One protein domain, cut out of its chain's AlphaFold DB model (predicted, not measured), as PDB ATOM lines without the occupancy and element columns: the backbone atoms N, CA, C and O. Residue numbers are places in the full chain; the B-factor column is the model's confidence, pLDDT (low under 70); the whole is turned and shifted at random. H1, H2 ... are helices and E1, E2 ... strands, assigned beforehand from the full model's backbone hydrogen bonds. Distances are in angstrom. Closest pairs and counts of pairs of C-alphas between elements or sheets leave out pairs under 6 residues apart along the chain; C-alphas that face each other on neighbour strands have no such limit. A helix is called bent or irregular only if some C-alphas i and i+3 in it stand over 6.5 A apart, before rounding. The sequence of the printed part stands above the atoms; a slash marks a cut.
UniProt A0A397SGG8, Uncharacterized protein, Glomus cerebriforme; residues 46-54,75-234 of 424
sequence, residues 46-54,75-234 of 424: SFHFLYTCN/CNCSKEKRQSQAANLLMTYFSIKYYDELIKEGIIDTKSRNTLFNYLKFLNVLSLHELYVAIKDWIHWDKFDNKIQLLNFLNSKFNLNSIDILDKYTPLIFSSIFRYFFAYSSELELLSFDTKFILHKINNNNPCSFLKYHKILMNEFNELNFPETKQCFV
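Overview. This is residues 46 to 54 and 75 to 234 of the 424 residues of an uncharacterized protein of Glomus cerebriforme (UniProt A0A397SGG8). This is a rounded body of helices with H4 and H6 nearest its middle; the long, kinked H2 meets H4 at about a right angle, and H5 packs on H6. A small sheet of two parallel strands, E1 and E2, lies by the beginning of H4, while H1 packs on H2 and H4, H3 on H2 and H9 on H6, and H7 is farthest out. The printed part has 169 residues with nine named helices and two named strands, in the order H1 H2 H3 E1 H4 H5 H6 E2 H7 H8 H9; the class is mostly helix. The whole is compact, with a radius of gyration of the C-alphas of 15.6 A and spans of 44 by 36 by 35 A.

Arrangement. Begin at the sheet, E1 at residues 125 to 127 and E2 at 190 to 193: the strands are parallel at 7 degrees, with N 126 and O 190 2.9 A apart and N 192 and O 126 3.0 A apart, both within hydrogen-bond range. Between them in the chain come H4, residues 128 to 139, H5, 147 to 157, and H6, 171 to 184, a strand-helix-strand unit, two parallel neighbour strands joined through helices. H2, residues 79 to 104, touches H4 about perpendicular at 87 degrees, with residues 82 to 87 alone; the closest C-alphas, of Gln 83 and Asp 137, are 4.5 A apart. H5 and H6 touch at a steep tilt of 57 degrees, the same way, closest at the C-alphas of Asn 155 and Ser 176, 5.5 A. H2 and H6 are near each other. H1, residues 46 to 50, touches H4, closest at the C-alphas of Phe 47 and Glu 130, 5.7 A. H3, residues 119 to 122, touches H2, closest at Tyr 93 and Leu 120, C-alphas 6.6 A apart. H9, residues 229 to 232, touches H6, closest at the C-alphas of Phe 182 and Thr 229, 5.3 A. H8, residues 209 to 213, and H4 only just touch, with 3 pairs of C-alphas within 8 A, the closest those of Val 133 and Leu 211, 7.1 A. H7, residues 198 to 202, touches no helix. Each O i to N i+4 pair is within hydrogen-bond range in H1, H4, H5 and H7, against 19 of 22 in H2, 8 of 10 in H6 and 0 of 1 in H8, where 2 of 2 O i to N i+3 pairs are; H3 and H9 are too short for an i+4 pair.

Along the chain. Find C-alpha 79 at (38.481, -46.151, -21.297); from there H2 runs 31.4 A to C-alpha 104 at (53.923, -20.538, -11.604), irregular where C-alphas 97 and 100 are 8.6 A apart, with a kink of 104 degrees near residue 98. H4 is 16.3 A long, H5 15.4 A, H6 20.2 A and E2 10.2 A. H9 ends at C-alpha 232, (56.210, -43.372, 4.494).

Size, cuts and confidence. The C-alphas of Lys 104 and Lys 201 are the two farthest apart, 44.0 A. Residues 55 to 74 are not printed, and C-alphas 54 and 75 are 8.6 A apart across the cut. The links H2 to H3, H5 to H6 and H8 to H9 are long. The mean pLDDT of the printed part is 83.5; look for values under 70 at residues 212 to 225 and 201 to 205, among others.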
ATOM      1  N   SER A  46      41.995 -44.648  -3.190       92.81
ATOM      2  CA  SER A  46      41.437 -43.921  -4.343       92.81
ATOM      3  C   SER A  46      41.718 -44.588  -5.702       92.81
ATOM      4  O   SER A  46      40.833 -44.621  -6.563       92.81
ATOM      5  N   PHE A  47      42.908 -45.176  -5.879       92.50
ATOM      6  CA  PHE A  47      43.279 -45.933  -7.081       92.50
ATOM      7  C   PHE A  47      42.465 -47.221  -7.235       92.50
ATOM      8  O   PHE A  47      42.035 -47.531  -8.343       92.50
ATOM      9  N   HIS A  48      42.145 -47.906  -6.137       88.88
ATOM     10  CA  HIS A  48      41.286 -49.089  -6.164       88.88
ATOM     11  C   HIS A  48      39.918 -48.744  -6.741       88.88
ATOM     12  O   HIS A  48      39.471 -49.331  -7.726       88.88
ATOM     13  N   PHE A  49      39.295 -47.681  -6.225       87.19
ATOM     14  CA  PHE A  49      37.989 -47.238  -6.705       87.19
ATOM     15  C   PHE A  49      37.972 -46.818  -8.179       87.19
ATOM     16  O   PHE A  49      36.895 -46.800  -8.785       87.19
ATOM     17  N   LEU A  50      39.108 -46.432  -8.763       88.56
ATOM     18  CA  LEU A  50      39.216 -46.115 -10.190       88.56
ATOM     19  C   LEU A  50      39.026 -47.365 -11.066       88.56
ATOM     20  O   LEU A  50      38.444 -47.272 -12.149       88.56
ATOM     21  N   TYR A  51      39.468 -48.521 -10.569       87.69
ATOM     22  CA  TYR A  51      39.515 -49.785 -11.301       87.69
ATOM     23  C   TYR A  51      38.589 -50.870 -10.743       87.69
ATOM     24  O   TYR A  51      38.726 -52.036 -11.100       87.69
ATOM     25  N   THR A  52      37.613 -50.496  -9.925       82.56
ATOM     26  CA  THR A  52      36.522 -51.376  -9.490       82.56
ATOM     27  C   THR A  52      35.195 -50.938 -10.087       82.56
ATOM     28  O   THR A  52      34.911 -49.737 -10.178       82.56
ATOM     29  N   CYS A  53      34.328 -51.900 -10.389       77.31
ATOM     30  CA  CYS A  53      32.926 -51.616 -10.679       77.31
ATOM     31  C   CYS A  53      32.019 -52.095  -9.553       77.31
ATOM     32  O   CYS A  53      32.256 -53.138  -8.946       77.31
ATOM     33  N   ASN A  54      30.925 -51.365  -9.332       68.38
ATOM     34  CA  ASN A  54      29.843 -51.851  -8.490       68.38
ATOM     35  C   ASN A  54      29.254 -53.126  -9.107       68.38
ATOM     36  O   ASN A  54      29.083 -53.201 -10.327       68.38
ATOM     37  N   CYS A  75      34.122 -56.672 -14.954       72.38
ATOM     38  CA  CYS A  75      33.444 -55.489 -15.440       72.38
ATOM     39  C   CYS A  75      34.296 -54.779 -16.499       72.38
ATOM     40  O   CYS A  75      35.521 -54.668 -16.386       72.38
ATOM     41  N   ASN A  76      33.634 -54.252 -17.529       74.19
ATOM     42  CA  ASN A  76      34.285 -53.430 -18.540       74.19
ATOM     43  C   ASN A  76      34.160 -51.949 -18.165       74.19
ATOM     44  O   ASN A  76      33.099 -51.340 -18.316       74.19
ATOM     45  N   CYS A  77      35.237 -51.350 -17.661       82.19
ATOM     46  CA  CYS A  77      35.244 -49.916 -17.388       82.19
ATOM     47  C   CYS A  77      35.415 -49.132 -18.696       82.19
ATOM     48  O   CYS A  77      36.205 -49.508 -19.559       82.19
ATOM     49  N   SER A  78      34.750 -47.985 -18.832       87.62
ATOM     50  CA  SER A  78      34.974 -47.096 -19.981       87.62
ATOM     51  C   SER A  78      36.407 -46.548 -19.981       87.62
ATOM     52  O   SER A  78      36.845 -45.985 -18.977       87.62
ATOM     53  N   LYS A  79      37.120 -46.682 -21.109       89.12
ATOM     54  CA  LYS A  79      38.481 -46.151 -21.297       89.12
ATOM     55  C   LYS A  79      38.535 -44.642 -21.045       89.12
ATOM     56  O   LYS A  79      39.315 -44.204 -20.210       89.12
ATOM     57  N   GLU A  80      37.659 -43.871 -21.688       91.25
ATOM     58  CA  GLU A  80      37.615 -42.408 -21.538       91.25
ATOM     59  C   GLU A  80      37.374 -41.996 -20.074       91.25
ATOM     60  O   GLU A  80      38.018 -41.090 -19.538       91.25
ATOM     61  N   LYS A  81      36.481 -42.717 -19.382       90.44
ATOM     62  CA  LYS A  81      36.205 -42.476 -17.963       90.44
ATOM     63  C   LYS A  81      37.424 -42.769 -17.087       90.44
ATOM     64  O   LYS A  81      37.732 -41.957 -16.225       90.44
ATOM     65  N   ARG A  82      38.123 -43.889 -17.300       91.62
ATOM     66  CA  ARG A  82      39.330 -44.212 -16.522       91.62
ATOM     67  C   ARG A  82      40.429 -43.179 -16.734       91.62
ATOM     68  O   ARG A  82      40.970 -42.676 -15.761       91.62
ATOM     69  N   GLN A  83      40.697 -42.811 -17.985       93.56
ATOM     70  CA  GLN A  83      41.735 -41.842 -18.342       93.56
ATOM     71  C   GLN A  83      41.473 -40.457 -17.745       93.56
ATOM     72  O   GLN A  83      42.347 -39.891 -17.091       93.56
ATOM     73  N   SER A  84      40.247 -39.947 -17.882       93.94
ATOM     74  CA  SER A  84      39.858 -38.669 -17.270       93.94
ATOM     75  C   SER A  84      39.916 -38.702 -15.740       93.94
ATOM     76  O   SER A  84      40.385 -37.752 -15.116       93.94
ATOM     77  N   GLN A  85      39.465 -39.791 -15.111       93.31
ATOM     78  CA  GLN A  85      39.501 -39.928 -13.656       93.31
ATOM     79  C   GLN A  85      40.928 -40.096 -13.120       93.31
ATOM     80  O   GLN A  85      41.243 -39.482 -12.105       93.31
ATOM     81  N   ALA A  86      41.794 -40.845 -13.806       95.12
ATOM     82  CA  ALA A  86      43.213 -40.964 -13.475       95.12
ATOM     83  C   ALA A  86      43.913 -39.602 -13.541       95.12
ATOM     84  O   ALA A  86      44.612 -39.223 -12.602       95.12
ATOM     85  N   ALA A  87      43.657 -38.834 -14.607       94.12
ATOM     86  CA  ALA A  87      44.180 -37.483 -14.761       94.12
ATOM     87  C   ALA A  87      43.737 -36.572 -13.610       94.12
ATOM     88  O   ALA A  87      44.573 -35.964 -12.945       94.12
ATOM     89  N   ASN A  88      42.435 -36.531 -13.315       92.56
ATOM     90  CA  ASN A  88      41.908 -35.720 -12.218       92.56
ATOM     91  C   ASN A  88      42.480 -36.142 -10.859       92.56
ATOM     92  O   ASN A  88      42.789 -35.282 -10.035       92.56
ATOM     93  N   LEU A  89      42.628 -37.447 -10.622       94.81
ATOM     94  CA  LEU A  89      43.140 -37.984  -9.365       94.81
ATOM     95  C   LEU A  89      44.605 -37.592  -9.145       94.81
ATOM     96  O   LEU A  89      44.927 -37.013  -8.108       94.81
ATOM     97  N   LEU A  90      45.472 -37.847 -10.130       94.81
ATOM     98  CA  LEU A  90      46.891 -37.491 -10.058       94.81
ATOM     99  C   LEU A  90      47.081 -35.979  -9.909       94.81
ATOM    100  O   LEU A  90      47.812 -35.545  -9.023       94.81
ATOM    101  N   MET A  91      46.365 -35.175 -10.701       92.19
ATOM    102  CA  MET A  91      46.434 -33.716 -10.587       92.19
ATOM    103  C   MET A  91      45.973 -33.228  -9.217       92.19
ATOM    104  O   MET A  91      46.640 -32.386  -8.621       92.19
ATOM    105  N   THR A  92      44.891 -33.795  -8.677       92.88
ATOM    106  CA  THR A  92      44.428 -33.457  -7.325       92.88
ATOM    107  C   THR A  92      45.506 -33.752  -6.291       92.88
ATOM    108  O   THR A  92      45.752 -32.915  -5.427       92.88
ATOM    109  N   TYR A  93      46.175 -34.906  -6.386       94.19
ATOM    110  CA  TYR A  93      47.274 -35.239  -5.487       94.19
ATOM    111  C   TYR A  93      48.424 -34.243  -5.611       94.19
ATOM    112  O   TYR A  93      48.763 -33.611  -4.616       94.19
ATOM    113  N   PHE A  94      48.968 -34.024  -6.810       93.38
ATOM    114  CA  PHE A  94      50.112 -33.126  -7.004       93.38
ATOM    115  C   PHE A  94      49.832 -31.697  -6.533       93.38
ATOM    116  O   PHE A  94      50.680 -31.089  -5.872       93.38
ATOM    117  N   SER A  95      48.623 -31.188  -6.781       91.44
ATOM    118  CA  SER A  95      48.199 -29.869  -6.314       91.44
ATOM    119  C   SER A  95      48.228 -29.732  -4.789       91.44
ATOM    120  O   SER A  95      48.514 -28.647  -4.306       91.44
ATOM    121  N   ILE A  96      48.047 -30.795  -3.997       91.62
ATOM    122  CA  ILE A  96      48.098 -30.688  -2.523       91.62
ATOM    123  C   ILE A  96      49.451 -30.163  -2.026       91.62
ATOM    124  O   ILE A  96      49.506 -29.465  -1.013       91.62
ATOM    125  N   LYS A  97      50.546 -30.515  -2.709       91.12
ATOM    126  CA  LYS A  97      51.901 -30.084  -2.326       91.12
ATOM    127  C   LYS A  97      52.450 -28.963  -3.187       91.12
ATOM    128  O   LYS A  97      53.198 -28.143  -2.672       91.12
ATOM    129  N   TYR A  98      52.084 -28.933  -4.463       92.69
ATOM    130  CA  TYR A  98      52.751 -28.088  -5.446       92.69
ATOM    131  C   TYR A  98      51.820 -27.086  -6.128       92.69
ATOM    132  O   TYR A  98      52.195 -26.562  -7.164       92.69
ATOM    133  N   TYR A  99      50.630 -26.792  -5.590       91.56
ATOM    134  CA  TYR A  99      49.654 -25.899  -6.236       91.56
ATOM    135  C   TYR A  99      50.263 -24.590  -6.772       91.56
ATOM    136  O   TYR A  99      50.193 -24.331  -7.973       91.56
ATOM    137  N   ASP A 100      50.912 -23.806  -5.906       91.69
ATOM    138  CA  ASP A 100      51.476 -22.502  -6.284       91.69
ATOM    139  C   ASP A 100      52.600 -22.639  -7.322       91.69
ATOM    140  O   ASP A 100      52.722 -21.825  -8.239       91.69
ATOM    141  N   GLU A 101      53.408 -23.694  -7.210       94.50
ATOM    142  CA  GLU A 101      54.512 -23.968  -8.128       94.50
ATOM    143  C   GLU A 101      54.005 -24.430  -9.497       94.50
ATOM    144  O   GLU A 101      54.476 -23.949 -10.522       94.50
ATOM    145  N   LEU A 102      52.987 -25.293  -9.527       92.94
ATOM    146  CA  LEU A 102      52.350 -25.753 -10.759       92.94
ATOM    147  C   LEU A 102      51.662 -24.599 -11.505       92.94
ATOM    148  O   LEU A 102      51.677 -24.588 -12.735       92.94
ATOM    149  N   ILE A 103      51.092 -23.620 -10.790       91.75
ATOM    150  CA  ILE A 103      50.561 -22.387 -11.399       91.75
ATOM    151  C   ILE A 103      51.693 -21.531 -11.955       91.75
ATOM    152  O   ILE A 103      51.592 -21.040 -13.079       91.75
ATOM    153  N   LYS A 104      52.769 -21.344 -11.184       93.12
ATOM    154  CA  LYS A 104      53.923 -20.538 -11.604       93.12
ATOM    155  C   LYS A 104      54.568 -21.088 -12.876       93.12
ATOM    156  O   LYS A 104      54.935 -20.311 -13.751       93.12
ATOM    157  N   GLU A 105      54.662 -22.409 -12.985       92.56
ATOM    158  CA  GLU A 105      55.161 -23.093 -14.178       92.56
ATOM    159  C   GLU A 105      54.128 -23.125 -15.323       92.56
ATOM    160  O   GLU A 105      54.443 -23.558 -16.424       92.56
ATOM    161  N   GLY A 106      52.890 -22.662 -15.116       90.44
ATOM    162  CA  GLY A 106      51.841 -22.678 -16.142       90.44
ATOM    163  C   GLY A 106      51.295 -24.075 -16.461       90.44
ATOM    164  O   GLY A 106      50.643 -24.264 -17.486       90.44
ATOM    165  N   ILE A 107      51.542 -25.053 -15.585       90.75
ATOM    166  CA  ILE A 107      51.086 -26.439 -15.746       90.75
ATOM    167  C   ILE A 107      49.581 -26.543 -15.471       90.75
ATOM    168  O   ILE A 107      48.884 -27.288 -16.165       90.75
ATOM    169  N   ILE A 108      49.081 -25.795 -14.480       88.00
ATOM    170  CA  ILE A 108      47.655 -25.704 -14.131       88.00
ATOM    171  C   ILE A 108      47.177 -24.251 -14.138       88.00
ATOM    172  O   ILE A 108      47.964 -23.323 -13.961       88.00
ATOM    173  N   ASP A 109      45.870 -24.053 -14.321       84.38
ATOM    174  CA  ASP A 109      45.260 -22.726 -14.291       84.38
ATOM    175  C   ASP A 109      44.870 -22.286 -12.868       84.38
ATOM    176  O   ASP A 109      44.694 -23.090 -11.954       84.38
ATOM    177  N   THR A 110      44.679 -20.978 -12.678       76.31
ATOM    178  CA  THR A 110      44.223 -20.398 -11.398       76.31
ATOM    179  C   THR A 110      42.753 -20.696 -11.085       76.31
ATOM    180  O   THR A 110      42.275 -20.375  -9.996       76.31
ATOM    181  N   LYS A 111      42.009 -21.282 -12.037       70.44
ATOM    182  CA  LYS A 111      40.616 -21.712 -11.844       70.44
ATOM    183  C   LYS A 111      40.535 -23.085 -11.185       70.44
ATOM    184  O   LYS A 111      39.500 -23.389 -10.581       70.44
ATOM    185  N   SER A 112      41.589 -23.896 -11.279       65.62
ATOM    186  CA  SER A 112      41.728 -25.133 -10.522       65.62
ATOM    187  C   SER A 112      41.643 -24.796  -9.031       65.62
ATOM    188  O   SER A 112      42.458 -24.071  -8.482       65.62
ATOM    189  N   ARG A 113      40.548 -25.178  -8.369       59.56
ATOM    190  CA  ARG A 113      40.300 -24.752  -6.983       59.56
ATOM    191  C   ARG A 113      41.283 -25.422  -6.030       59.56
ATOM    192  O   ARG A 113      41.547 -26.615  -6.153       59.56
ATOM    193  N   ASN A 114      41.691 -24.677  -5.003       67.06
ATOM    194  CA  ASN A 114      42.326 -25.239  -3.816       67.06
ATOM    195  C   ASN A 114      41.463 -26.389  -3.250       67.06
ATOM    196  O   ASN A 114      40.237 -26.271  -3.136       67.06
ATOM    197  N   THR A 115      42.099 -27.518  -2.949       78.50
ATOM    198  CA  THR A 115      41.446 -28.736  -2.462       78.50
ATOM    199  C   THR A 115      40.800 -28.504  -1.098       78.50
ATOM    200  O   THR A 115      41.432 -27.960  -0.197       78.50
ATOM    201  N   LEU A 116      39.559 -28.966  -0.912       84.31
ATOM    202  CA  LEU A 116      38.847 -28.829   0.369       84.31
ATOM    203  C   LEU A 116      39.517 -29.617   1.506       84.31
ATOM    204  O   LEU A 116      39.488 -29.197   2.661       84.31
ATOM    205  N   PHE A 117      40.113 -30.760   1.171       88.12
ATOM    206  CA  PHE A 117      40.812 -31.626   2.105       88.12
ATOM    207  C   PHE A 117      42.237 -31.867   1.628       88.12
ATOM    208  O   PHE A 117      42.514 -31.890   0.431       88.12
ATOM    209  N   ASN A 118      43.130 -32.136   2.576       89.62
ATOM    210  CA  ASN A 118      44.427 -32.714   2.266       89.62
ATOM    211  C   ASN A 118      44.249 -34.220   2.025       89.62
ATOM    212  O   ASN A 118      44.440 -35.025   2.934       89.62
ATOM    213  N   TYR A 119      43.836 -34.587   0.813       92.19
ATOM    214  CA  TYR A 119      43.506 -35.971   0.475       92.19
ATOM    215  C   TYR A 119      44.690 -36.948   0.576       92.19
ATOM    216  O   TYR A 119      44.461 -38.142   0.735       92.19
ATOM    217  N   LEU A 120      45.943 -36.469   0.542       90.81
ATOM    218  CA  LEU A 120      47.123 -37.307   0.800       90.81
ATOM    219  C   LEU A 120      47.096 -37.908   2.206       90.81
ATOM    220  O   LEU A 120      47.480 -39.056   2.376       90.81
ATOM    221  N   LYS A 121      46.582 -37.172   3.200       91.06
ATOM    222  CA  LYS A 121      46.441 -37.681   4.575       91.06
ATOM    223  C   LYS A 121      45.409 -38.792   4.716       91.06
ATOM    224  O   LYS A 121      45.323 -39.403   5.771       91.06
ATOM    225  N   PHE A 122      44.570 -38.989   3.705       93.88
ATOM    226  CA  PHE A 122      43.599 -40.069   3.709       93.88
ATOM    227  C   PHE A 122      44.105 -41.286   2.951       93.88
ATOM    228  O   PHE A 122      43.432 -42.296   3.018       93.88
ATOM    229  N   LEU A 123      45.227 -41.218   2.229       94.31
ATOM    230  CA  LEU A 123      45.734 -42.344   1.452       94.31
ATOM    231  C   LEU A 123      46.455 -43.342   2.369       94.31
ATOM    232  O   LEU A 123      47.651 -43.212   2.616       94.31
ATOM    233  N   ASN A 124      45.722 -44.350   2.846       93.94
ATOM    234  CA  ASN A 124      46.267 -45.387   3.729       93.94
ATOM    235  C   ASN A 124      46.576 -46.693   2.977       93.94
ATOM    236  O   ASN A 124      47.292 -47.540   3.500       93.94
ATOM    237  N   VAL A 125      46.036 -46.880   1.769       94.00
ATOM    238  CA  VAL A 125      46.219 -48.088   0.951       94.00
ATOM    239  C   VAL A 125      46.761 -47.680  -0.414       94.00
ATOM    240  O   VAL A 125      46.091 -46.969  -1.167       94.00
ATOM    241  N   LEU A 126      47.959 -48.159  -0.754       93.94
ATOM    242  CA  LEU A 126      48.596 -47.889  -2.040       93.94
ATOM    243  C   LEU A 126      48.895 -49.187  -2.788       93.94
ATOM    244  O   LEU A 126      49.845 -49.907  -2.476       93.94
ATOM    245  N   SER A 127      48.104 -49.440  -3.831       92.06
ATOM    246  CA  SER A 127      48.410 -50.467  -4.820       92.06
ATOM    247  C   SER A 127      49.291 -49.900  -5.923       92.06
ATOM    248  O   SER A 127      48.877 -49.045  -6.705       92.06
ATOM    249  N   LEU A 128      50.516 -50.408  -6.001       89.81
ATOM    250  CA  LEU A 128      51.498 -50.053  -7.019       89.81
ATOM    251  C   LEU A 128      51.043 -50.475  -8.415       89.81
ATOM    252  O   LEU A 128      51.319 -49.774  -9.384       89.81
ATOM    253  N   HIS A 129      50.285 -51.569  -8.514       87.44
ATOM    254  CA  HIS A 129      49.668 -51.996  -9.767       87.44
ATOM    255  C   HIS A 129      48.593 -51.038 -10.242       87.44
ATOM    256  O   HIS A 129      48.648 -50.576 -11.378       87.44
ATOM    257  N   GLU A 130      47.675 -50.649  -9.368       90.81
ATOM    258  CA  GLU A 130      46.617 -49.712  -9.740       90.81
ATOM    259  C   GLU A 130      47.174 -48.304 -10.005       90.81
ATOM    260  O   GLU A 130      46.744 -47.652 -10.955       90.81
ATOM    261  N   LEU A 131      48.180 -47.852  -9.243       93.00
ATOM    262  CA  LEU A 131      48.878 -46.590  -9.506       93.00
ATOM    263  C   LEU A 131      49.608 -46.622 -10.856       93.00
ATOM    264  O   LEU A 131      49.486 -45.679 -11.634       93.00
ATOM    265  N   TYR A 132      50.322 -47.704 -11.172       89.75
ATOM    266  CA  TYR A 132      50.968 -47.868 -12.475       89.75
ATOM    267  C   TYR A 132      49.953 -47.756 -13.617       89.75
ATOM    268  O   TYR A 132      50.160 -47.007 -14.575       89.75
ATOM    269  N   VAL A 133      48.817 -48.448 -13.502       89.06
ATOM    270  CA  VAL A 133      47.755 -48.375 -14.512       89.06
ATOM    271  C   VAL A 133      47.153 -46.964 -14.582       89.06
ATOM    272  O   VAL A 133      46.924 -46.476 -15.691       89.06
ATOM    273  N   ALA A 134      46.999 -46.263 -13.453       93.31
ATOM    274  CA  ALA A 134      46.545 -44.868 -13.419       93.31
ATOM    275  C   ALA A 134      47.501 -43.925 -14.149       93.31
ATOM    276  O   ALA A 134      47.057 -43.081 -14.928       93.31
ATOM    277  N   ILE A 135      48.810 -44.096 -13.967       91.88
ATOM    278  CA  ILE A 135      49.824 -43.320 -14.687       91.88
ATOM    279  C   ILE A 135      49.708 -43.577 -16.194       91.88
ATOM    280  O   ILE A 135      49.698 -42.628 -16.977       91.88
ATOM    281  N   LYS A 136      49.531 -44.834 -16.623       89.44
ATOM    282  CA  LYS A 136      49.326 -45.161 -18.045       89.44
ATOM    283  C   LYS A 136      48.061 -44.531 -18.618       89.44
ATOM    284  O   LYS A 136      48.105 -43.966 -19.713       89.44
ATOM    285  N   ASP A 137      46.948 -44.626 -17.898       91.75
ATOM    286  CA  ASP A 137      45.673 -44.036 -18.302       91.75
ATOM    287  C   ASP A 137      45.785 -42.505 -18.405       91.75
ATOM    288  O   ASP A 137      45.330 -41.924 -19.391       91.75
ATOM    289  N   TRP A 138      46.474 -41.856 -17.463       93.06
ATOM    290  CA  TRP A 138      46.771 -40.424 -17.525       93.06
ATOM    291  C   TRP A 138      47.657 -40.055 -18.720       93.06
ATOM    292  O   TRP A 138      47.333 -39.118 -19.448       93.06
ATOM    293  N   ILE A 139      48.723 -40.813 -18.997       89.44
ATOM    294  CA  ILE A 139      49.580 -40.611 -20.179       89.44
ATOM    295  C   ILE A 139      48.753 -40.626 -21.470       89.44
ATOM    296  O   ILE A 139      48.970 -39.801 -22.358       89.44
ATOM    297  N   HIS A 140      47.761 -41.512 -21.552       89.19
ATOM    298  CA  HIS A 140      46.897 -41.664 -22.726       89.19
ATOM    299  C   HIS A 140      45.706 -40.702 -22.755       89.19
ATOM    300  O   HIS A 140      44.917 -40.762 -23.695       89.19
ATOM    301  N   TRP A 141      45.553 -39.838 -21.750       91.62
ATOM    302  CA  TRP A 141      44.471 -38.864 -21.700       91.62
ATOM    303  C   TRP A 141      44.782 -37.657 -22.583       91.62
ATOM    304  O   TRP A 141      45.523 -36.762 -22.186       91.62
ATOM    305  N   ASP A 142      44.259 -37.637 -23.799       85.31
ATOM    306  CA  ASP A 142      44.541 -36.619 -24.816       85.31
ATOM    307  C   ASP A 142      44.168 -35.185 -24.406       85.31
ATOM    308  O   ASP A 142      44.829 -34.254 -24.840       85.31
ATOM    309  N   LYS A 143      43.190 -34.990 -23.513       86.00
ATOM    310  CA  LYS A 143      42.733 -33.650 -23.078       86.00
ATOM    311  C   LYS A 143      43.620 -32.983 -22.011       86.00
ATOM    312  O   LYS A 143      43.153 -32.079 -21.318       86.00
ATOM    313  N   PHE A 144      44.853 -33.450 -21.812       81.31
ATOM    314  CA  PHE A 144      45.820 -32.827 -20.903       81.31
ATOM    315  C   PHE A 144      47.162 -32.639 -21.614       81.31
ATOM    316  O   PHE A 144      47.924 -33.593 -21.779       81.31
ATOM    317  N   ASP A 145      47.451 -31.399 -22.008       81.25
ATOM    318  CA  ASP A 145      48.586 -31.075 -22.881       81.25
ATOM    319  C   ASP A 145      49.921 -30.948 -22.119       81.25
ATOM    320  O   ASP A 145      50.987 -31.249 -22.654       81.25
ATOM    321  N   ASN A 146      49.887 -30.615 -20.824       88.00
ATOM    322  CA  ASN A 146      51.079 -30.266 -20.035       88.00
ATOM    323  C   ASN A 146      51.805 -31.468 -19.389       88.00
ATOM    324  O   ASN A 146      52.491 -31.311 -18.378       88.00
ATOM    325  N   LYS A 147      51.670 -32.691 -19.927       90.62
ATOM    326  CA  LYS A 147      52.223 -33.918 -19.295       90.62
ATOM    327  C   LYS A 147      53.736 -33.897 -19.166       90.62
ATOM    328  O   LYS A 147      54.256 -34.179 -18.094       90.62
ATOM    329  N   ILE A 148      54.431 -33.575 -20.256       90.75
ATOM    330  CA  ILE A 148      55.900 -33.556 -20.290       90.75
ATOM    331  C   ILE A 148      56.421 -32.498 -19.320       90.75
ATOM    332  O   ILE A 148      57.330 -32.768 -18.540       90.75
ATOM    333  N   GLN A 149      55.798 -31.319 -19.308       92.62
ATOM    334  CA  GLN A 149      56.167 -30.253 -18.388       92.62
ATOM    335  C   GLN A 149      55.945 -30.658 -16.926       92.62
ATOM    336  O   GLN A 149      56.829 -30.446 -16.100       92.62
ATOM    337  N   LEU A 150      54.813 -31.299 -16.610       93.00
ATOM    338  CA  LEU A 150      54.549 -31.829 -15.272       93.00
ATOM    339  C   LEU A 150      55.571 -32.893 -14.864       93.00
ATOM    340  O   LEU A 150      56.073 -32.851 -13.745       93.00
ATOM    341  N   LEU A 151      55.901 -33.830 -15.755       92.25
ATOM    342  CA  LEU A 151      56.907 -34.855 -15.477       92.25
ATOM    343  C   LEU A 151      58.282 -34.239 -15.250       92.25
ATOM    344  O   LEU A 151      58.940 -34.599 -14.287       92.25
ATOM    345  N   ASN A 152      58.694 -33.275 -16.070       93.12
ATOM    346  CA  ASN A 152      59.968 -32.581 -15.892       93.12
ATOM    347  C   ASN A 152      59.999 -31.767 -14.595       93.12
ATOM    348  O   ASN A 152      61.008 -31.779 -13.889       93.12
ATOM    349  N   PHE A 153      58.881 -31.135 -14.228       95.00
ATOM    350  CA  PHE A 153      58.724 -30.492 -12.931       95.00
ATOM    351  C   PHE A 153      58.910 -31.501 -11.790       95.00
ATOM    352  O   PHE A 153      59.760 -31.287 -10.926       95.00
ATOM    353  N   LEU A 154      58.193 -32.629 -11.803       92.88
ATOM    354  CA  LEU A 154      58.325 -33.662 -10.770       92.88
ATOM    355  C   LEU A 154      59.735 -34.271 -10.751       92.88
ATOM    356  O   LEU A 154      60.317 -34.432  -9.682       92.88
ATOM    357  N   ASN A 155      60.323 -34.549 -11.913       91.50
ATOM    358  CA  ASN A 155      61.681 -35.072 -12.030       91.50
ATOM    359  C   ASN A 155      62.693 -34.112 -11.397       91.50
ATOM    360  O   ASN A 155      63.548 -34.556 -10.633       91.50
ATOM    361  N   SER A 156      62.538 -32.800 -11.609       92.69
ATOM    362  CA  SER A 156      63.389 -31.791 -10.966       92.69
ATOM    363  C   SER A 156      63.287 -31.818  -9.435       92.69
ATOM    364  O   SER A 156      64.294 -31.653  -8.753       92.69
ATOM    365  N   LYS A 157      62.101 -32.108  -8.878       91.94
ATOM    366  CA  LYS A 157      61.897 -32.227  -7.422       91.94
ATOM    367  C   LYS A 157      62.590 -33.434  -6.813       91.94
ATOM    368  O   LYS A 157      62.889 -33.420  -5.624       91.94
ATOM    369  N   PHE A 158      62.860 -34.451  -7.622       87.69
ATOM    370  CA  PHE A 158      63.467 -35.700  -7.184       87.69
ATOM    371  C   PHE A 158      64.855 -35.944  -7.781       87.69
ATOM    372  O   PHE A 158      65.349 -37.068  -7.697       87.69
ATOM    373  N   ASN A 159      65.490 -34.917  -8.357       87.56
ATOM    374  CA  ASN A 159      66.807 -35.002  -9.004       87.56
ATOM    375  C   ASN A 159      66.891 -36.123 -10.061       87.56
ATOM    376  O   ASN A 159      67.878 -36.851 -10.140       87.56
ATOM    377  N   LEU A 160      65.824 -36.286 -10.842       86.88
ATOM    378  CA  LEU A 160      65.733 -37.219 -11.962       86.88
ATOM    379  C   LEU A 160      65.988 -36.495 -13.289       86.88
ATOM    380  O   LEU A 160      65.769 -35.290 -13.409       86.88
ATOM    381  N   ASN A 161      66.410 -37.252 -14.303       87.88
ATOM    382  CA  ASN A 161      66.643 -36.721 -15.647       87.88
ATOM    383  C   ASN A 161      65.345 -36.198 -16.279       87.88
ATOM    384  O   ASN A 161      64.264 -36.746 -16.050       87.88
ATOM    385  N   SER A 162      65.452 -35.159 -17.107       87.19
ATOM    386  CA  SER A 162      64.328 -34.680 -17.912       87.19
ATOM    387  C   SER A 162      63.934 -35.695 -18.986       87.19
ATOM    388  O   SER A 162      64.717 -36.555 -19.392       87.19
ATOM    389  N   ILE A 163      62.693 -35.581 -19.441       86.94
ATOM    390  CA  ILE A 163      62.077 -36.403 -20.472       86.94
ATOM    391  C   ILE A 163      61.631 -35.472 -21.598       86.94
ATOM    392  O   ILE A 163      60.954 -34.473 -21.349       86.94
ATOM    393  N   ASP A 164      61.970 -35.841 -22.830       83.44
ATOM    394  CA  ASP A 164      61.605 -35.075 -24.029       83.44
ATOM    395  C   ASP A 164      60.440 -35.714 -24.803       83.44
ATOM    396  O   ASP A 164      59.764 -35.039 -25.578       83.44
ATOM    397  N   ILE A 165      60.185 -37.016 -24.604       79.38
ATOM    398  CA  ILE A 165      59.174 -37.782 -25.348       79.38
ATOM    399  C   ILE A 165      58.433 -38.746 -24.409       79.38
ATOM    400  O   ILE A 165      59.040 -39.408 -23.571       79.38
ATOM    401  N   LEU A 166      57.109 -38.835 -24.571       76.06
ATOM    402  CA  LEU A 166      56.210 -39.678 -23.768       76.06
ATOM    403  C   LEU A 166      55.931 -41.062 -24.400       76.06
ATOM    404  O   LEU A 166      55.100 -41.819 -23.908       76.06
ATOM    405  N   ASP A 167      56.573 -41.378 -25.526       63.75
ATOM    406  CA  ASP A 167      56.226 -42.500 -26.413       63.75
ATOM    407  C   ASP A 167      56.711 -43.867 -25.912       63.75
ATOM    408  O   ASP A 167      56.171 -44.911 -26.280       63.75
ATOM    409  N   LYS A 168      57.702 -43.868 -25.027       62.66
ATOM    410  CA  LYS A 168      58.204 -45.055 -24.350       62.66
ATOM    411  C   LYS A 168      57.817 -44.905 -22.895       62.66
ATOM    412  O   LYS A 168      58.206 -43.927 -22.264       62.66
ATOM    413  N   TYR A 169      57.058 -45.863 -22.368       67.00
ATOM    414  CA  TYR A 169      56.849 -46.053 -20.931       67.00
ATOM    415  C   TYR A 169      58.206 -46.300 -20.263       67.00
ATOM    416  O   TYR A 169      58.587 -47.432 -19.983       67.00
ATOM    417  N   THR A 170      58.995 -45.240 -20.136       67.62
ATOM    418  CA  THR A 170      60.327 -45.288 -19.570       67.62
ATOM    419  C   THR A 170      60.178 -45.360 -18.057       67.62
ATOM    420  O   THR A 170      59.295 -44.690 -17.512       67.62
ATOM    421  N   PRO A 171      61.058 -46.106 -17.370       71.50
ATOM    422  CA  PRO A 171      61.096 -46.142 -15.911       71.50
ATOM    423  C   PRO A 171      61.023 -44.749 -15.270       71.50
ATOM    424  O   PRO A 171      60.309 -44.551 -14.293       71.50
ATOM    425  N   LEU A 172      61.658 -43.752 -15.899       75.06
ATOM    426  CA  LEU A 172      61.673 -42.358 -15.451       75.06
ATOM    427  C   LEU A 172      60.280 -41.726 -15.291       75.06
ATOM    428  O   LEU A 172      60.099 -40.918 -14.380       75.06
ATOM    429  N   ILE A 173      59.300 -42.075 -16.138       79.81
ATOM    430  CA  ILE A 173      57.932 -41.527 -16.045       79.81
ATOM    431  C   ILE A 173      57.260 -41.978 -14.744       79.81
ATOM    432  O   ILE A 173      56.540 -41.210 -14.107       79.81
ATOM    433  N   PHE A 174      57.500 -43.225 -14.345       85.44
ATOM    434  CA  PHE A 174      56.909 -43.806 -13.148       85.44
ATOM    435  C   PHE A 174      57.692 -43.424 -11.893       85.44
ATOM    436  O   PHE A 174      57.078 -43.126 -10.867       85.44
ATOM    437  N   SER A 175      59.027 -43.350 -11.983       84.44
ATOM    438  CA  SER A 175      59.912 -43.053 -10.853       84.44
ATOM    439  C   SER A 175      59.510 -41.783 -10.103       84.44
ATOM    440  O   SER A 175      59.379 -41.827  -8.883       84.44
ATOM    441  N   SER A 176      59.274 -40.654 -10.780       87.88
ATOM    442  CA  SER A 176      58.939 -39.398 -10.085       87.88
ATOM    443  C   SER A 176      57.557 -39.408  -9.438       87.88
ATOM    444  O   SER A 176      57.378 -38.835  -8.362       87.88
ATOM    445  N   ILE A 177      56.592 -40.103 -10.040       91.56
ATOM    446  CA  ILE A 177      55.246 -40.231  -9.480       91.56
ATOM    447  C   ILE A 177      55.260 -41.181  -8.278       91.56
ATOM    448  O   ILE A 177      54.711 -40.839  -7.233       91.56
ATOM    449  N   PHE A 178      55.937 -42.330  -8.360       88.94
ATOM    450  CA  PHE A 178      56.121 -43.207  -7.201       88.94
ATOM    451  C   PHE A 178      56.846 -42.484  -6.063       88.94
ATOM    452  O   PHE A 178      56.382 -42.517  -4.923       88.94
ATOM    453  N   ARG A 179      57.924 -41.752  -6.378       88.62
ATOM    454  CA  ARG A 179      58.644 -40.901  -5.419       88.62
ATOM    455  C   ARG A 179      57.732 -39.892  -4.740       88.62
ATOM    456  O   ARG A 179      57.810 -39.744  -3.527       88.62
ATOM    457  N   TYR A 180      56.843 -39.249  -5.494       92.00
ATOM    458  CA  TYR A 180      55.857 -38.334  -4.933       92.00
ATOM    459  C   TYR A 180      54.983 -39.010  -3.873       92.00
ATOM    460  O   TYR A 180      54.875 -38.510  -2.752       92.00
ATOM    461  N   PHE A 181      54.390 -40.163  -4.193       92.31
ATOM    462  CA  PHE A 181      53.529 -40.862  -3.241       92.31
ATOM    463  C   PHE A 181      54.307 -41.355  -2.021       92.31
ATOM    464  O   PHE A 181      53.831 -41.162  -0.904       92.31
ATOM    465  N   PHE A 182      55.516 -41.891  -2.190       88.56
ATOM    466  CA  PHE A 182      56.323 -42.306  -1.043       88.56
ATOM    467  C   PHE A 182      56.855 -41.138  -0.212       88.56
ATOM    468  O   PHE A 182      57.012 -41.280   0.990       88.56
ATOM    469  N   ALA A 183      57.106 -39.968  -0.794       88.62
ATOM    470  CA  ALA A 183      57.569 -38.817  -0.022       88.62
ATOM    471  C   ALA A 183      56.457 -38.196   0.841       88.62
ATOM    472  O   ALA A 183      56.745 -37.572   1.862       88.62
ATOM    473  N   TYR A 184      55.188 -38.323   0.430       90.31
ATOM    474  CA  TYR A 184      54.104 -37.525   1.010       90.31
ATOM    475  C   TYR A 184      52.923 -38.309   1.595       90.31
ATOM    476  O   TYR A 184      52.045 -37.681   2.191       90.31
ATOM    477  N   SER A 185      52.898 -39.639   1.481       90.38
ATOM    478  CA  SER A 185      51.835 -40.490   2.047       90.38
ATOM    479  C   SER A 185      52.229 -41.017   3.433       90.38
ATOM    480  O   SER A 185      52.544 -42.188   3.595       90.38
ATOM    481  N   SER A 186      52.241 -40.146   4.447       86.12
ATOM    482  CA  SER A 186      52.697 -40.498   5.808       86.12
ATOM    483  C   SER A 186      51.783 -41.468   6.564       86.12
ATOM    484  O   SER A 186      52.212 -42.094   7.529       86.12
ATOM    485  N   GLU A 187      50.522 -41.584   6.152       90.94
ATOM    486  CA  GLU A 187      49.504 -42.412   6.818       90.94
ATOM    487  C   GLU A 187      49.345 -43.791   6.156       90.94
ATOM    488  O   GLU A 187      48.315 -44.446   6.315       90.94
ATOM    489  N   LEU A 188      50.335 -44.221   5.363       93.56
ATOM    490  CA  LEU A 188      50.263 -45.472   4.618       93.56
ATOM    491  C   LEU A 188      50.291 -46.679   5.569       93.56
ATOM    492  O   LEU A 188      51.284 -46.937   6.243       93.56
ATOM    493  N   GLU A 189      49.197 -47.437   5.583       95.38
ATOM    494  CA  GLU A 189      49.013 -48.652   6.385       95.38
ATOM    495  C   GLU A 189      49.251 -49.918   5.557       95.38
ATOM    496  O   GLU A 189      49.737 -50.916   6.093       95.38
ATOM    497  N   LEU A 190      48.914 -49.880   4.261       95.25
ATOM    498  CA  LEU A 190      48.982 -51.019   3.346       95.25
ATOM    499  C   LEU A 190      49.705 -50.642   2.053       95.25
ATOM    500  O   LEU A 190      49.262 -49.765   1.304       95.25
ATOM    501  N   LEU A 191      50.782 -51.368   1.756       94.06
ATOM    502  CA  LEU A 191      51.495 -51.310   0.484       94.06
ATOM    503  C   LEU A 191      51.289 -52.624  -0.261       94.06
ATOM    504  O   LEU A 191      51.585 -53.699   0.266       94.06
ATOM    505  N   SER A 192      50.810 -52.543  -1.501       92.56
ATOM    506  CA  SER A 192      50.600 -53.741  -2.305       92.56
ATOM    507  C   SER A 192      51.156 -53.640  -3.710       92.56
ATOM    508  O   SER A 192      50.944 -52.660  -4.419       92.56
ATOM    509  N   PHE A 193      51.746 -54.733  -4.162       90.00
ATOM    510  CA  PHE A 193      51.891 -55.070  -5.560       90.00
ATOM    511  C   PHE A 193      51.293 -56.466  -5.777       90.00
ATOM    512  O   PHE A 193      51.979 -57.491  -5.814       90.00
ATOM    513  N   ASP A 194      49.968 -56.465  -5.886       83.94
ATOM    514  CA  ASP A 194      49.119 -57.648  -5.921       83.94
ATOM    515  C   ASP A 194      48.685 -57.983  -7.354       83.94
ATOM    516  O   ASP A 194      47.635 -57.561  -7.833       83.94
ATOM    517  N   THR A 195      49.509 -58.758  -8.056       77.12
ATOM    518  CA  THR A 195      49.172 -59.288  -9.390       77.12
ATOM    519  C   THR A 195      48.174 -60.447  -9.340       77.12
ATOM    520  O   THR A 195      47.644 -60.836 -10.379       77.12
ATOM    521  N   LYS A 196      47.920 -61.018  -8.152       72.44
ATOM    522  CA  LYS A 196      46.973 -62.126  -7.946       72.44
ATOM    523  C   LYS A 196      45.569 -61.649  -7.575       72.44
ATOM    524  O   LYS A 196      44.668 -62.481  -7.441       72.44
ATOM    525  N   PHE A 197      45.381 -60.338  -7.426       76.88
ATOM    526  CA  PHE A 197      44.123 -59.712  -7.032       76.88
ATOM    527  C   PHE A 197      43.564 -60.254  -5.701       76.88
ATOM    528  O   PHE A 197      42.348 -60.312  -5.512       76.88
ATOM    529  N   ILE A 198      44.435 -60.649  -4.767       73.69
ATOM    530  CA  ILE A 198      44.076 -61.068  -3.403       73.69
ATOM    531  C   ILE A 198      43.238 -59.992  -2.702       73.69
ATOM    532  O   ILE A 198      42.190 -60.304  -2.139       73.69
ATOM    533  N   LEU A 199      43.635 -58.721  -2.791       74.62
ATOM    534  CA  LEU A 199      42.908 -57.605  -2.179       74.62
ATOM    535  C   LEU A 199      41.500 -57.442  -2.765       74.62
ATOM    536  O   LEU A 199      40.548 -57.171  -2.033       74.62
ATOM    537  N   HIS A 200      41.340 -57.659  -4.073       72.88
ATOM    538  CA  HIS A 200      40.025 -57.609  -4.725       72.88
ATOM    539  C   HIS A 200      39.130 -58.774  -4.288       72.88
ATOM    540  O   HIS A 200      37.942 -58.557  -4.045       72.88
ATOM    541  N   LYS A 201      39.694 -59.981  -4.121       69.62
ATOM    542  CA  LYS A 201      38.964 -61.155  -3.608       69.62
ATOM    543  C   LYS A 201      38.430 -60.914  -2.194       69.62
ATOM    544  O   LYS A 201      37.270 -61.210  -1.934       69.62
ATOM    545  N   ILE A 202      39.241 -60.326  -1.310       62.50
ATOM    546  CA  ILE A 202      38.844 -60.019   0.077       62.50
ATOM    547  C   ILE A 202      37.715 -58.980   0.110       62.50
ATOM    548  O   ILE A 202      36.740 -59.144   0.842       62.50
ATOM    549  N   ASN A 203      37.819 -57.932  -0.708       64.88
ATOM    550  CA  ASN A 203      36.850 -56.834  -0.709       64.88
ATOM    551  C   ASN A 203      35.582 -57.134  -1.526       64.88
ATOM    552  O   ASN A 203      34.721 -56.266  -1.650       64.88
ATOM    553  N   ASN A 204      35.435 -58.345  -2.083       59.97
ATOM    554  CA  ASN A 204      34.291 -58.737  -2.915       59.97
ATOM    555  C   ASN A 204      34.012 -57.773  -4.087       59.97
ATOM    556  O   ASN A 204      32.870 -57.672  -4.555       59.97
ATOM    557  N   ASN A 205      35.049 -57.083  -4.566       69.56
ATOM    558  CA  ASN A 205      34.962 -56.121  -5.655       69.56
ATOM    559  C   ASN A 205      35.357 -56.791  -6.969       69.56
ATOM    560  O   ASN A 205      36.282 -57.597  -7.017       69.56
ATOM    561  N   ASN A 206      34.657 -56.440  -8.048       75.38
ATOM    562  CA  ASN A 206      34.995 -56.930  -9.377       75.38
ATOM    563  C   ASN A 206      36.076 -56.017  -9.976       75.38
ATOM    564  O   ASN A 206      35.761 -54.853 -10.282       75.38
ATOM    565  N   PRO A 207      37.327 -56.494 -10.140       78.19
ATOM    566  CA  PRO A 207      38.363 -55.709 -10.788       78.19
ATOM    567  C   PRO A 207      37.974 -55.435 -12.238       78.19
ATOM    568  O   PRO A 207      37.366 -56.261 -12.925       78.19
ATOM    569  N   CYS A 208      38.370 -54.268 -12.727       81.00
ATOM    570  CA  CYS A 208      38.288 -53.960 -14.140       81.00
ATOM    571  C   CYS A 208      39.118 -54.973 -14.928       81.00
ATOM    572  O   CYS A 208      40.301 -55.154 -14.626       81.00
ATOM    573  N   SER A 209      38.557 -55.555 -15.992       76.31
ATOM    574  CA  SER A 209      39.291 -56.502 -16.853       76.31
ATOM    575  C   SER A 209      40.628 -55.935 -17.350       76.31
ATOM    576  O   SER A 209      41.607 -56.662 -17.489       76.31
ATOM    577  N   PHE A 210      40.697 -54.613 -17.539       73.31
ATOM    578  CA  PHE A 210      41.892 -53.884 -17.959       73.31
ATOM    579  C   PHE A 210      43.105 -54.061 -17.027       73.31
ATOM    580  O   PHE A 210      44.233 -54.062 -17.516       73.31
ATOM    581  N   LEU A 211      42.901 -54.254 -15.717       75.12
ATOM    582  CA  LEU A 211      44.009 -54.446 -14.773       75.12
ATOM    583  C   LEU A 211      44.820 -55.716 -15.085       75.12
ATOM    584  O   LEU A 211      46.029 -55.740 -14.875       75.12
ATOM    585  N   LYS A 212      44.192 -56.759 -15.639       69.19
ATOM    586  CA  LYS A 212      44.829 -58.071 -15.860       69.19
ATOM    587  C   LYS A 212      45.901 -58.068 -16.958       69.19
ATOM    588  O   LYS A 212      46.738 -58.960 -16.996       69.19
ATOM    589  N   TYR A 213      45.908 -57.065 -17.837       60.78
ATOM    590  CA  TYR A 213      46.747 -57.051 -19.045       60.78
ATOM    591  C   TYR A 213      48.063 -56.277 -18.896       60.78
ATOM    592  O   TYR A 213      48.767 -56.042 -19.882       60.78
ATOM    593  N   HIS A 214      48.402 -55.817 -17.691       64.69
ATOM    594  CA  HIS A 214      49.573 -54.970 -17.482       64.69
ATOM    595  C   HIS A 214      50.581 -55.605 -16.535       64.69
ATOM    596  O   HIS A 214      50.367 -55.678 -15.328       64.69
ATOM    597  N   LYS A 215      51.709 -56.016 -17.123       63.06
ATOM    598  CA  LYS A 215      52.915 -56.428 -16.414       63.06
ATOM    599  C   LYS A 215      53.735 -55.176 -16.087       63.06
ATOM    600  O   LYS A 215      54.176 -54.487 -17.005       63.06
ATOM    601  N   ILE A 216      53.887 -54.855 -14.803       65.75
ATOM    602  CA  ILE A 216      54.799 -53.790 -14.353       65.75
ATOM    603  C   ILE A 216      56.208 -54.367 -14.284       65.75
ATOM    604  O   ILE A 216      56.384 -55.526 -13.905       65.75
ATOM    605  N   LEU A 217      57.206 -53.548 -14.590       61.69
ATOM    606  CA  LEU A 217      58.605 -53.887 -14.384       61.69
ATOM    607  C   LEU A 217      59.024 -53.441 -12.976       61.69
ATOM    608  O   LEU A 217      59.138 -52.248 -12.720       61.69
ATOM    609  N   MET A 218      59.310 -54.383 -12.067       65.44
ATOM    610  CA  MET A 218      59.825 -54.040 -10.726       65.44
ATOM    611  C   MET A 218      61.146 -53.272 -10.753       65.44
ATOM    612  O   MET A 218      61.465 -52.581  -9.794       65.44
ATOM    613  N   ASN A 219      61.889 -53.341 -11.859       61.81
ATOM    614  CA  ASN A 219      63.120 -52.575 -12.046       61.81
ATOM    615  C   ASN A 219      62.902 -51.054 -11.887       61.81
ATOM    616  O   ASN A 219      63.851 -50.345 -11.573       61.81
ATOM    617  N   GLU A 220      61.673 -50.552 -12.058       60.91
ATOM    618  CA  GLU A 220      61.305 -49.149 -11.800       60.91
ATOM    619  C   GLU A 220      61.364 -48.789 -10.300       60.91
ATOM    620  O   GLU A 220      61.575 -47.633  -9.942       60.91
ATOM    621  N   PHE A 221      61.229 -49.778  -9.409       62.41
ATOM    622  CA  PHE A 221      61.274 -49.607  -7.955       62.41
ATOM    623  C   PHE A 221      62.672 -49.734  -7.354       62.41
ATOM    624  O   PHE A 221      62.887 -49.312  -6.219       62.41
ATOM    625  N   ASN A 222      63.635 -50.264  -8.104       59.53
ATOM    626  CA  ASN A 222      65.015 -50.409  -7.637       59.53
ATOM    627  C   ASN A 222      65.672 -49.055  -7.317       59.53
ATOM    628  O   ASN A 222      66.594 -48.945  -6.511       59.53
ATOM    629  N   GLU A 223      65.144 -47.971  -7.886       61.12
ATOM    630  CA  GLU A 223      65.618 -46.634  -7.568       61.12
ATOM    631  C   GLU A 223      65.148 -46.118  -6.201       61.12
ATOM    632  O   GLU A 223      65.711 -45.129  -5.760       61.12
ATOM    633  N   LEU A 224      64.196 -46.757  -5.497       62.62
ATOM    634  CA  LEU A 224      63.480 -46.217  -4.321       62.62
ATOM    635  C   LEU A 224      64.301 -45.883  -3.058       62.62
ATOM    636  O   LEU A 224      63.742 -45.495  -2.032       62.62
ATOM    637  N   ASN A 225      65.619 -46.029  -3.081       64.38
ATOM    638  CA  ASN A 225      66.453 -45.914  -1.891       64.38
ATOM    639  C   ASN A 225      66.831 -44.450  -1.577       64.38
ATOM    640  O   ASN A 225      68.003 -44.076  -1.630       64.38
ATOM    641  N   PHE A 226      65.842 -43.610  -1.254       70.38
ATOM    642  CA  PHE A 226      66.048 -42.204  -0.867       70.38
ATOM    643  C   PHE A 226      65.498 -41.879   0.528       70.38
ATOM    644  O   PHE A 226      64.529 -42.507   0.967       70.38
ATOM    645  N   PRO A 227      66.098 -40.901   1.238       66.81
ATOM    646  CA  PRO A 227      65.791 -40.601   2.640       66.81
ATOM    647  C   PRO A 227      64.308 -40.350   2.940       66.81
ATOM    648  O   PRO A 227      63.824 -40.754   3.997       66.81
ATOM    649  N   GLU A 228      63.590 -39.720   2.013       71.88
ATOM    650  CA  GLU A 228      62.194 -39.304   2.153       71.88
ATOM    651  C   GLU A 228      61.235 -40.498   2.280       71.88
ATOM    652  O   GLU A 228      60.211 -40.395   2.951       71.88
ATOM    653  N   THR A 229      61.586 -41.662   1.720       72.94
ATOM    654  CA  THR A 229      60.740 -42.872   1.779       72.94
ATOM    655  C   THR A 229      60.653 -43.481   3.173       72.94
ATOM    656  O   THR A 229      59.676 -44.158   3.484       72.94
ATOM    657  N   LYS A 230      61.633 -43.216   4.049       72.62
ATOM    658  CA  LYS A 230      61.683 -43.823   5.387       72.62
ATOM    659  C   LYS A 230      60.464 -43.469   6.233       72.62
ATOM    660  O   LYS A 230      60.000 -44.306   6.992       72.62
ATOM    661  N   GLN A 231      59.951 -42.244   6.101       77.12
ATOM    662  CA  GLN A 231      58.790 -41.787   6.872       77.12
ATOM    663  C   GLN A 231      57.481 -42.417   6.389       77.12
ATOM    664  O   GLN A 231      56.580 -42.622   7.195       77.12
ATOM    665  N   CYS A 232      57.392 -42.759   5.101       81.81
ATOM    666  CA  CYS A 232      56.210 -43.372   4.494       81.81
ATOM    667  C   CYS A 232      55.847 -44.709   5.134       81.81
ATOM    668  O   CYS A 232      54.679 -45.037   5.303       81.81
ATOM    669  N   PHE A 233      56.866 -45.495   5.483       86.56
ATOM    670  CA  PHE A 233      56.670 -46.885   5.865       86.56
ATOM    671  C   PHE A 233      56.597 -47.123   7.378       86.56
ATOM    672  O   PHE A 233      56.412 -48.257   7.811       86.56
ATOM    673  N   VAL A 234      56.695 -46.067   8.193       86.44
ATOM    674  CA  VAL A 234      56.650 -46.171   9.664       86.44
ATOM    675  C   VAL A 234      55.324 -46.764  10.152       86.44
ATOM    676  O   VAL A 234      55.308 -47.546  11.099       86.44
TER     677      VAL A 234